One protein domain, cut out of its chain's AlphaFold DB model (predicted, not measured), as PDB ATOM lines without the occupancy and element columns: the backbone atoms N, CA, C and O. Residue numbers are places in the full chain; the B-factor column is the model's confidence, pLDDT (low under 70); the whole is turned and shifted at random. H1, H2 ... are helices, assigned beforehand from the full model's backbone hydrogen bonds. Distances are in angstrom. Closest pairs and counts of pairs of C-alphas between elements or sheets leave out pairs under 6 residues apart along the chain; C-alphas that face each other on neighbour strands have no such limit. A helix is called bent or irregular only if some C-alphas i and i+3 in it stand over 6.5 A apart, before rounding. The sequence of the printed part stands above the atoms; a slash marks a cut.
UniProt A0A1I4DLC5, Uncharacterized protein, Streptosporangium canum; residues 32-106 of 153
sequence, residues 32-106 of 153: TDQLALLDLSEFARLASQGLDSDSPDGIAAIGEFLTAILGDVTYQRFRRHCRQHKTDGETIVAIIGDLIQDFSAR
ATOM      1  N   THR A  32       2.086   3.648  24.792       85.88
ATOM      2  CA  THR A  32       1.268   3.926  23.613       85.88
ATOM      3  C   THR A  32       1.869   5.063  22.784       85.88
ATOM      4  O   THR A  32       2.660   5.866  23.276       85.88
ATOM      5  N   ASP A  33       1.484   5.147  21.509       75.25
ATOM      6  CA  ASP A  33       1.885   6.252  20.615       75.25
ATOM      7  C   ASP A  33       0.968   7.478  20.744       75.25
ATOM      8  O   ASP A  33       1.053   8.412  19.954       75.25
ATOM      9  N   GLN A  34       0.024   7.450  21.687       67.81
ATOM     10  CA  GLN A  34      -1.079   8.409  21.750       67.81
ATOM     11  C   GLN A  34      -0.820   9.579  22.696       67.81
ATOM     12  O   GLN A  34      -1.703  10.417  22.861       67.81
ATOM     13  N   LEU A  35       0.368   9.664  23.297       73.62
ATOM     14  CA  LEU A  35       0.681  10.759  24.203       73.62
ATOM     15  C   LEU A  35       0.776  12.076  23.423       73.62
ATOM     16  O   LEU A  35       1.684  12.264  22.608       73.62
ATOM     17  N   ALA A  36      -0.154  12.999  23.673       73.75
ATOM     18  CA  ALA A  36      -0.081  14.319  23.074       73.75
ATOM     19  C   ALA A  36       1.030  15.132  23.751       73.75
ATOM     20  O   ALA A  36       1.215  15.089  24.967       73.75
ATOM     21  N   LEU A  37       1.746  15.946  22.968       76.38
ATOM     22  CA  LEU A  37       2.759  16.865  23.505       76.38
ATOM     23  C   LEU A  37       2.172  17.807  24.574       76.38
ATOM     24  O   LEU A  37       2.880  18.226  25.488       76.38
ATOM     25  N   LEU A  38       0.878  18.120  24.462       77.62
ATOM     26  CA  LEU A  38       0.164  18.942  25.431       77.62
ATOM     27  C   LEU A  38       0.097  18.262  26.807       77.62
ATOM     28  O   LEU A  38       0.450  18.907  27.791       77.62
ATOM     29  N   ASP A  39      -0.241  16.974  26.862       78.38
ATOM     30  CA  ASP A  39      -0.337  16.204  28.112       78.38
ATOM     31  C   ASP A  39       1.025  16.141  28.817       78.38
ATOM     32  O   ASP A  39       1.134  16.348  30.025       78.38
ATOM     33  N   LEU A  40       2.099  15.946  28.041       79.50
ATOM     34  CA  LEU A  40       3.467  15.958  28.563       79.50
ATOM     35  C   LEU A  40       3.855  17.345  29.097       79.50
ATOM     36  O   LEU A  40       4.477  17.448  30.154       79.50
ATOM     37  N   SER A  41       3.457  18.419  28.407       78.25
ATOM     38  CA  SER A  41       3.711  19.791  28.863       78.25
ATOM     39  C   SER A  41       2.935  20.148  30.134       78.25
ATOM     40  O   SER A  41       3.466  20.837  31.007       78.25
ATOM     41  N   GLU A  42       1.704  19.654  30.274       80.69
ATOM     42  CA  GLU A  42       0.886  19.859  31.464       80.69
ATOM     43  C   GLU A  42       1.471  19.115  32.662       80.69
ATOM     44  O   GLU A  42       1.647  19.710  33.728       80.69
ATOM     45  N   PHE A  43       1.877  17.860  32.471       80.88
ATOM     46  CA  PHE A  43       2.540  17.093  33.518       80.88
ATOM     47  C   PHE A  43       3.879  17.723  33.930       80.88
ATOM     48  O   PHE A  43       4.145  17.896  35.118       80.88
ATOM     49  N   ALA A  44       4.700  18.160  32.967       79.31
ATOM     50  CA  ALA A  44       5.954  18.861  33.248       79.31
ATOM     51  C   ALA A  44       5.728  20.170  34.023       79.31
ATOM     52  O   ALA A  44       6.508  20.506  34.922       79.31
ATOM     53  N   ARG A  45       4.645  20.902  33.723       80.06
ATOM     54  CA  ARG A  45       4.235  22.093  34.479       80.06
ATOM     55  C   ARG A  45       3.864  21.735  35.917       80.06
ATOM     56  O   ARG A  45       4.319  22.425  36.824       80.06
ATOM     57  N   LEU A  46       3.063  20.689  36.125       79.12
ATOM     58  CA  LEU A  46       2.682  20.222  37.463       79.12
ATOM     59  C   LEU A  46       3.920  19.817  38.271       79.12
ATOM     60  O   LEU A  46       4.111  20.315  39.379       79.12
ATOM     61  N   ALA A  47       4.817  19.023  37.686       74.00
ATOM     62  CA  ALA A  47       6.079  18.636  38.316       74.00
ATOM     63  C   ALA A  47       6.940  19.860  38.689       74.00
ATOM     64  O   ALA A  47       7.435  19.958  39.810       74.00
ATOM     65  N   SER A  48       7.051  20.845  37.790       74.94
ATOM     66  CA  SER A  48       7.811  22.085  38.030       74.94
ATOM     67  C   SER A  48       7.203  22.980  39.116       74.94
ATOM     68  O   SER A  48       7.905  23.802  39.700       74.94
ATOM     69  N   GLN A  49       5.904  22.845  39.394       79.38
ATOM     70  CA  GLN A  49       5.212  23.569  40.465       79.38
ATOM     71  C   GLN A  49       5.364  22.901  41.836       79.38
ATOM     72  O   GLN A  49       4.770  23.369  42.805       79.38
ATOM     73  N   GLY A  50       6.179  21.847  41.926       68.88
ATOM     74  CA  GLY A  50       6.382  21.103  43.160       68.88
ATOM     75  C   GLY A  50       5.192  20.213  43.477       68.88
ATOM     76  O   GLY A  50       4.746  20.203  44.621       68.88
ATOM     77  N   LEU A  51       4.663  19.508  42.465       76.19
ATOM     78  CA  LEU A  51       3.658  18.467  42.665       76.19
ATOM     79  C   LEU A  51       4.113  17.549  43.800       76.19
ATOM     80  O   LEU A  51       5.104  16.831  43.669       76.19
ATOM     81  N   ASP A  52       3.388  17.599  44.909       77.25
ATOM     82  CA  ASP A  52       3.658  16.738  46.045       77.25
ATOM     83  C   ASP A  52       3.127  15.341  45.718       77.25
ATOM     84  O   ASP A  52       1.911  15.130  45.652       77.25
ATOM     85  N   SER A  53       4.038  14.399  45.476       72.19
ATOM     86  CA  SER A  53       3.723  13.008  45.139       72.19
ATOM     87  C   SER A  53       3.019  12.255  46.267       72.19
ATOM     88  O   SER A  53       2.441  11.203  46.000       72.19
ATOM     89  N   ASP A  54       3.025  12.797  47.487       78.94
ATOM     90  CA  ASP A  54       2.314  12.238  48.638       78.94
ATOM     91  C   ASP A  54       0.929  12.876  48.837       78.94
ATOM     92  O   ASP A  54       0.099  12.372  49.602       78.94
ATOM     93  N   SER A  55       0.636  13.965  48.117       83.06
ATOM     94  CA  SER A  55      -0.683  14.591  48.133       83.06
ATOM     95  C   SER A  55      -1.692  13.788  47.295       83.06
ATOM     96  O   SER A  55      -1.334  13.222  46.257       83.06
ATOM     97  N   PRO A  56      -2.984  13.762  47.675       82.94
ATOM     98  CA  PRO A  56      -4.020  13.096  46.885       82.94
ATOM     99  C   PRO A  56      -4.073  13.568  45.426       82.94
ATOM    100  O   PRO A  56      -4.236  12.747  44.523       82.94
ATOM    101  N   ASP A  57      -3.883  14.871  45.199       83.00
ATOM    102  CA  ASP A  57      -3.901  15.477  43.866       83.00
ATOM    103  C   ASP A  57      -2.672  15.063  43.043       83.00
ATOM    104  O   ASP A  57      -2.797  14.740  41.861       83.00
ATOM    105  N   GLY A  58      -1.491  14.988  43.668       81.50
ATOM    106  CA  GLY A  58      -0.274  14.494  43.022       81.50
ATOM    107  C   GLY A  58      -0.368  13.029  42.619       81.50
ATOM    108  O   GLY A  58      -0.037  12.671  41.487       81.50
ATOM    109  N   ILE A  59      -0.907  12.187  43.501       82.81
ATOM    110  CA  ILE A  59      -1.140  10.767  43.216       82.81
ATOM    111  C   ILE A  59      -2.151  10.597  42.073       82.81
ATOM    112  O   ILE A  59      -1.966   9.734  41.211       82.81
ATOM    113  N   ALA A  60      -3.213  11.410  42.045       85.62
ATOM    114  CA  ALA A  60      -4.199  11.387  40.968       85.62
ATOM    115  C   ALA A  60      -3.571  11.781  39.623       85.62
ATOM    116  O   ALA A  60      -3.696  11.023  38.660       85.62
ATOM    117  N   ALA A  61      -2.815  12.882  39.581       85.19
ATOM    118  CA  ALA A  61      -2.133  13.352  38.375       85.19
ATOM    119  C   ALA A  61      -1.120  12.326  37.836       85.19
ATOM    120  O   ALA A  61      -1.074  12.058  36.635       85.19
ATOM    121  N   ILE A  62      -0.344  11.689  38.721       85.38
ATOM    122  CA  ILE A  62       0.553  10.581  38.354       85.38
ATOM    123  C   ILE A  62      -0.240   9.415  37.751       85.38
ATOM    124  O   ILE A  62       0.164   8.832  36.742       85.38
ATOM    125  N   GLY A  63      -1.378   9.067  38.354       87.44
ATOM    126  CA  GLY A  63      -2.242   7.997  37.870       87.44
ATOM    127  C   GLY A  63      -2.831   8.278  36.487       87.44
ATOM    128  O   GLY A  63      -2.848   7.380  35.644       87.44
ATOM    129  N   GLU A  64      -3.287   9.504  36.244       87.62
ATOM    130  CA  GLU A  64      -3.806   9.948  34.945       87.62
ATOM    131  C   GLU A  64      -2.714   9.907  33.874       87.62
ATOM    132  O   GLU A  64      -2.909   9.306  32.817       87.62
ATOM    133  N   PHE A  65      -1.529  10.431  34.188       87.44
ATOM    134  CA  PHE A  65      -0.379  10.420  33.288       87.44
ATOM    135  C   PHE A  65       0.059   9.003  32.901       87.44
ATOM    136  O   PHE A  65       0.201   8.686  31.719       87.44
ATOM    137  N   LEU A  66       0.212   8.107  33.881       89.31
ATOM    138  CA  LEU A  66       0.565   6.710  33.618       89.31
ATOM    139  C   LEU A  66      -0.520   5.984  32.815       89.31
ATOM    140  O   LEU A  66      -0.190   5.141  31.982       89.31
ATOM    141  N   THR A  67      -1.795   6.312  33.032       90.50
ATOM    142  CA  THR A  67      -2.902   5.760  32.236       90.50
ATOM    143  C   THR A  67      -2.814   6.229  30.787       90.50
ATOM    144  O   THR A  67      -2.934   5.405  29.883       90.50
ATOM    145  N   ALA A  68      -2.546   7.518  30.558       87.69
ATOM    146  CA  ALA A  68      -2.390   8.082  29.220       87.69
ATOM    147  C   ALA A  68      -1.196   7.463  28.474       87.69
ATOM    148  O   ALA A  68      -1.314   7.078  27.311       87.69
ATOM    149  N   ILE A  69      -0.059   7.290  29.154       88.88
ATOM    150  CA  ILE A  69       1.148   6.729  28.539       88.88
ATOM    151  C   ILE A  69       1.017   5.236  28.274       88.88
ATOM    152  O   ILE A  69       1.325   4.782  27.176       88.88
ATOM    153  N   LEU A  70       0.604   4.446  29.262       90.12
ATOM    154  CA  LEU A  70       0.605   2.985  29.152       90.12
ATOM    155  C   LEU A  70      -0.656   2.443  28.467       90.12
ATOM    156  O   LEU A  70      -0.646   1.325  27.944       90.12
ATOM    157  N   GLY A  71      -1.741   3.215  28.470       90.44
ATOM    158  CA  GLY A  71      -3.077   2.741  28.138       90.44
ATOM    159  C   GLY A  71      -3.672   1.870  29.250       90.44
ATOM    160  O   GLY A  71      -2.964   1.312  30.096       90.44
ATOM    161  N   ASP A  72      -4.996   1.704  29.228       90.25
ATOM    162  CA  ASP A  72      -5.750   1.062  30.314       90.25
ATOM    163  C   ASP A  72      -5.241  -0.341  30.667       90.25
ATOM    164  O   ASP A  72      -5.040  -0.678  31.836       90.25
ATOM    165  N   VAL A  73      -4.999  -1.179  29.657       91.31
ATOM    166  CA  VAL A  73      -4.627  -2.587  29.863       91.31
ATOM    167  C   VAL A  73      -3.245  -2.707  30.507       91.31
ATOM    168  O   VAL A  73      -3.073  -3.439  31.488       91.31
ATOM    169  N   THR A  74      -2.253  -1.992  29.976       92.75
ATOM    170  CA  THR A  74      -0.876  -2.041  30.482       92.75
ATOM    171  C   THR A  74      -0.777  -1.364  31.843       92.75
ATOM    172  O   THR A  74      -0.126  -1.909  32.736       92.75
ATOM    173  N   TYR A  75      -1.494  -0.258  32.060       93.12
ATOM    174  CA  TYR A  75      -1.539   0.411  33.356       93.12
ATOM    175  C   TYR A  75      -2.135  -0.487  34.447       93.12
ATOM    176  O   TYR A  75      -1.568  -0.607  35.530       93.12
ATOM    177  N   GLN A  76      -3.224  -1.212  34.174       94.19
ATOM    178  CA  GLN A  76      -3.790  -2.154  35.151       94.19
ATOM    179  C   GLN A  76      -2.828  -3.303  35.488       94.19
ATOM    180  O   GLN A  76      -2.767  -3.744  36.642       94.19
ATOM    181  N   ARG A  77      -2.047  -3.778  34.508       95.06
ATOM    182  CA  ARG A  77      -0.974  -4.758  34.748       95.06
ATOM    183  C   ARG A  77       0.132  -4.161  35.615       95.06
ATOM    184  O   ARG A  77       0.523  -4.795  36.591       95.06
ATOM    185  N   PHE A  78       0.567  -2.941  35.312       93.69
ATOM    186  CA  PHE A  78       1.578  -2.214  36.078       93.69
ATOM    187  C   PHE A  78       1.137  -1.976  37.528       93.69
ATOM    188  O   PHE A  78       1.859  -2.326  38.457       93.69
ATOM    189  N   ARG A  79      -0.095  -1.502  37.755       93.69
ATOM    190  CA  ARG A  79      -0.661  -1.322  39.106       93.69
ATOM    191  C   ARG A  79      -0.697  -2.619  39.898       93.69
ATOM    192  O   ARG A  79      -0.421  -2.623  41.096       93.69
ATOM    193  N   ARG A  80      -1.086  -3.720  39.251       94.19
ATOM    194  CA  ARG A  80      -1.124  -5.038  39.890       94.19
ATOM    195  C   ARG A  80       0.276  -5.483  40.290       94.19
ATOM    196  O   ARG A  80       0.441  -5.915  41.425       94.19
ATOM    197  N   HIS A  81       1.246  -5.319  39.393       93.88
ATOM    198  CA  HIS A  81       2.655  -5.604  39.647       93.88
ATOM    199  C   HIS A  81       3.167  -4.799  40.846       93.88
ATOM    200  O   HIS A  81       3.604  -5.380  41.834       93.88
ATOM    201  N   CYS A  82       2.967  -3.478  40.835       93.44
ATOM    202  CA  CYS A  82       3.399  -2.603  41.926       93.44
ATOM    203  C   CYS A  82       2.781  -2.993  43.274       93.44
ATOM    204  O   CYS A  82       3.463  -3.022  44.295       93.44
ATOM    205  N   ARG A  83       1.490  -3.353  43.296       92.00
ATOM    206  CA  ARG A  83       0.807  -3.811  44.518       92.00
ATOM    207  C   ARG A  83       1.323  -5.155  45.024       92.00
ATOM    208  O   ARG A  83       1.418  -5.346  46.231       92.00
ATOM    209  N   GLN A  84       1.619  -6.087  44.120       94.38
ATOM    210  CA  GLN A  84       2.126  -7.416  44.472       94.38
ATOM    211  C   GLN A  84       3.546  -7.345  45.033       94.38
ATOM    212  O   GLN A  84       3.843  -8.005  46.027       94.38
ATOM    213  N   HIS A  85       4.389  -6.510  44.429       92.38
ATOM    214  CA  HIS A  85       5.798  -6.374  44.786       92.38
ATOM    215  C   HIS A  85       6.070  -5.264  45.807       92.38
ATOM    216  O   HIS A  85       7.204  -5.118  46.247       92.38
ATOM    217  N   LYS A  86       5.031  -4.523  46.229       90.69
ATOM    218  CA  LYS A  86       5.141  -3.347  47.108       90.69
ATOM    219  C   LYS A  86       6.205  -2.371  46.600       90.69
ATOM    220  O   LYS A  86       7.066  -1.941  47.361       90.69
ATOM    221  N   THR A  87       6.153  -2.082  45.301       90.44
ATOM    222  CA  THR A  87       7.092  -1.169  44.649       90.44
ATOM    223  C   THR A  87       7.059   0.181  45.347       90.44
ATOM    224  O   THR A  87       5.982   0.715  45.621       90.44
ATOM    225  N   ASP A  88       8.246   0.694  45.647       88.19
ATOM    226  CA  ASP A  88       8.408   1.949  46.356       88.19
ATOM    227  C   ASP A  88       7.993   3.155  45.498       88.19
ATOM    228  O   ASP A  88       8.120   3.141  44.269       88.19
ATOM    229  N   GLY A  89       7.497   4.204  46.158       81.38
ATOM    230  CA  GLY A  89       7.036   5.427  45.504       81.38
ATOM    231  C   GLY A  89       8.147   6.116  44.712       81.38
ATOM    232  O   GLY A  89       7.915   6.525  43.575       81.38
ATOM    233  N   GLU A  90       9.373   6.146  45.245       84.12
ATOM    234  CA  GLU A  90      10.528   6.739  44.558       84.12
ATOM    235  C   GLU A  90      10.834   6.019  43.240       84.12
ATOM    236  O   GLU A  90      11.134   6.660  42.234       84.12
ATOM    237  N   THR A  91      10.677   4.690  43.206       89.00
ATOM    238  CA  THR A  91      10.853   3.901  41.974       89.00
ATOM    239  C   THR A  91       9.830   4.296  40.912       89.00
ATOM    240  O   THR A  91      10.168   4.420  39.737       89.00
ATOM    241  N   ILE A  92       8.575   4.510  41.312       87.06
ATOM    242  CA  ILE A  92       7.509   4.917  40.389       87.06
ATOM    243  C   ILE A  92       7.804   6.310  39.824       87.06
ATOM    244  O   ILE A  92       7.684   6.517  38.617       87.06
ATOM    245  N   VAL A  93       8.227   7.248  40.676       84.12
ATOM    246  CA  VAL A  93       8.601   8.608  40.258       84.12
ATOM    247  C   VAL A  93       9.808   8.587  39.317       84.12
ATOM    248  O   VAL A  93       9.794   9.283  38.303       84.12
ATOM    249  N   ALA A  94      10.814   7.751  39.590       87.69
ATOM    250  CA  ALA A  94      11.972   7.581  38.714       87.69
ATOM    251  C   ALA A  94      11.573   7.063  37.321       87.69
ATOM    252  O   ALA A  94      11.958   7.661  36.319       87.69
ATOM    253  N   ILE A  95      10.717   6.032  37.253       90.19
ATOM    254  CA  ILE A  95      10.185   5.508  35.979       90.19
ATOM    255  C   ILE A  95       9.476   6.611  35.186       90.19
ATOM    256  O   ILE A  95       9.639   6.710  33.973       90.19
ATOM    257  N   ILE A  96       8.686   7.452  35.856       86.56
ATOM    258  CA  ILE A  96       7.996   8.574  35.208       86.56
ATOM    259  C   ILE A  96       9.001   9.588  34.648       86.56
ATOM    260  O   ILE A  96       8.828  10.042  33.518       86.56
ATOM    261  N   GLY A  97      10.050   9.917  35.404       84.62
ATOM    262  CA  GLY A  97      11.124  10.803  34.951       84.62
ATOM    263  C   GLY A  97      11.805  10.297  33.678       84.62
ATOM    264  O   GLY A  97      11.904  11.044  32.701       84.62
ATOM    265  N   ASP A  98      12.180   9.018  33.659       87.38
ATOM    266  CA  ASP A  98      12.807   8.375  32.500       87.38
ATOM    267  C   ASP A  98      11.873   8.385  31.281       87.38
ATOM    268  O   ASP A  98      12.277   8.751  30.176       87.38
ATOM    269  N   LEU A  99      10.587   8.079  31.482       86.44
ATOM    270  CA  LEU A  99       9.588   8.122  30.415       86.44
ATOM    271  C   LEU A  99       9.442   9.522  29.814       86.44
ATOM    272  O   LEU A  99       9.410   9.669  28.594       86.44
ATOM    273  N   ILE A 100       9.368  10.563  30.645       81.50
ATOM    274  CA  ILE A 100       9.286  11.950  30.163       81.50
ATOM    275  C   ILE A 100      10.516  12.291  29.327       81.50
ATOM    276  O   ILE A 100      10.382  12.902  28.263       81.50
ATOM    277  N   GLN A 101      11.703  11.880  29.776       82.50
ATOM    278  CA  GLN A 101      12.936  12.090  29.033       82.50
ATOM    279  C   GLN A 101      12.882  11.392  27.668       82.50
ATOM    280  O   GLN A 101      13.127  12.051  26.656       82.50
ATOM    281  N   ASP A 102      12.466  10.128  27.614       83.62
ATOM    282  CA  ASP A 102      12.340   9.358  26.372       83.62
ATOM    283  C   ASP A 102      11.336   9.977  25.389       83.62
ATOM    284  O   ASP A 102      11.603  10.080  24.186       83.62
ATOM    285  N   PHE A 103      10.189  10.445  25.886       77.69
ATOM    286  CA  PHE A 103       9.193  11.121  25.054       77.69
ATOM    287  C   PHE A 103       9.660  12.504  24.589       77.69
ATOM    288  O   PHE A 103       9.388  12.885  23.450       77.69
ATOM    289  N   SER A 104      10.387  13.248  25.427       74.44
ATOM    290  CA  SER A 104      10.933  14.565  25.073       74.44
ATOM    291  C   SER A 104      12.110  14.487  24.094       74.44
ATOM    292  O   SER A 104      12.313  15.400  23.294       74.44
ATOM    293  N   ALA A 105      12.861  13.383  24.120       68.81
ATOM    294  CA  ALA A 105      14.004  13.144  23.250       68.81
ATOM    295  C   ALA A 105      13.605  12.692  21.836       68.81
ATOM    296  O   ALA A 105      14.473  12.616  20.959       68.81
ATOM    297  N   ARG A 106      12.316  12.405  21.572       62.81
ATOM    298  CA  ARG A 106      11.855  12.057  20.221       62.81
ATOM    299  C   ARG A 106      12.132  13.216  19.258       62.81
ATOM    300  O   ARG A 106      11.582  14.305  19.440       62.81
TER     301      ARG A 106
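AT A GLANCE: This is residues 32 to 106 of the 153 residues of an uncharacterized protein of Streptosporangium canum (UniProt A0A1I4DLC5). H1 and the two arms of the sharply bent helix H2 make a zigzag layer, and H3 crosses over one side of it, near H1 and H2a. H1 and H2a stand side by side, the chain folds back at the bend so that H2a and H2b form a V, and the centres of H1, H2a and H3 make a triangle; the contacts between them are few. The printed part has 75 residues with three named helices, in the order H1, H2, H3 along the chain, and no named strand; the class is all helix. The whole is compact, with a radius of gyration of the C-alphas of 12.1 A, and the C-alphas span 32 by 27 by 18 A along their three main axes.

HOW THE PARTS SIT: The first helix is H1, residues 37 to 48. The next, H2, residues 56 to 85, was assigned as one helix by its hydrogen bonds but is bent: C-alphas 69 and 72 are 9.1 A apart, where about 5 A is the distance in a regular helix. Its arms are H2a, residues 56 to 69, and H2b, residues 72 to 85. The last helix is H3, residues 89 to 104. H1, H2a and H3 form a bundle, a group of helices or arms near one another. H1 and H2a only just touch, with 3 pairs of C-alphas within 8 A, of which the closest are those of Phe 43 and Phe 65, 7.3 A apart. H1 touches H2a with residues 39 to 43 alone, and H2a touches H1 with residues 61 to 65 alone. The two run opposite ways at a shallow tilt of 28 degrees and form a helical hairpin. H2a and H2b are close but not clearly touching, with the C-alphas of Thr 67 and Tyr 75 the closest at 5.6 A; they run opposite ways at a steep tilt of 55 degrees. H3 is close to H2a but not clearly touching it; the closest C-alphas, those of Leu 66 and Ile 96, are 7.8 A apart. H2a and H3 run the same way at a steep tilt of 45 degrees. H1 and H3 are close but not clearly touching, with the C-alphas of Leu 40 and Ile 100 the closest at 7.2 A; they run opposite ways at a steep tilt of 43 degrees. H2b is apart from both H1 and H3. In H1, H2a, H2b and H3 every O i to N i+4 pair is within hydrogen-bond range.

IN THESE COORDINATES: Residues 32 to 36 come before H1. H1 begins at C-alpha 37, at (2.759, 16.865, 23.505), and measures 16.2 A from first to last C-alpha. H2a begins at C-alpha 56, at (-4.020, 13.096, 46.885), and is 20.1 A long. Residues 70 and 71 belong to neither arm. H2b is 20.0 A long, from Asp 72 to His 85. H3 is 22.7 A long and ends at C-alpha 104, at (10.933, 14.565, 25.073).

THE WHOLE: The two C-alphas farthest apart are those of Gln 84 and Arg 106, at 32.6 A. The first and last printed C-alphas, those of Thr 32 and Arg 106, are 13.8 A apart. The printed part has no cut. The link from H1 to H2 is short, with 7 residues, and the link from H2 to H3 is tight, with 3; no link is long. The mean pLDDT of the printed part is 83.9; it is under 70 at residues 34, 50, 105 and 106. The mean pLDDT is 78 for H1 and 93 for H2b.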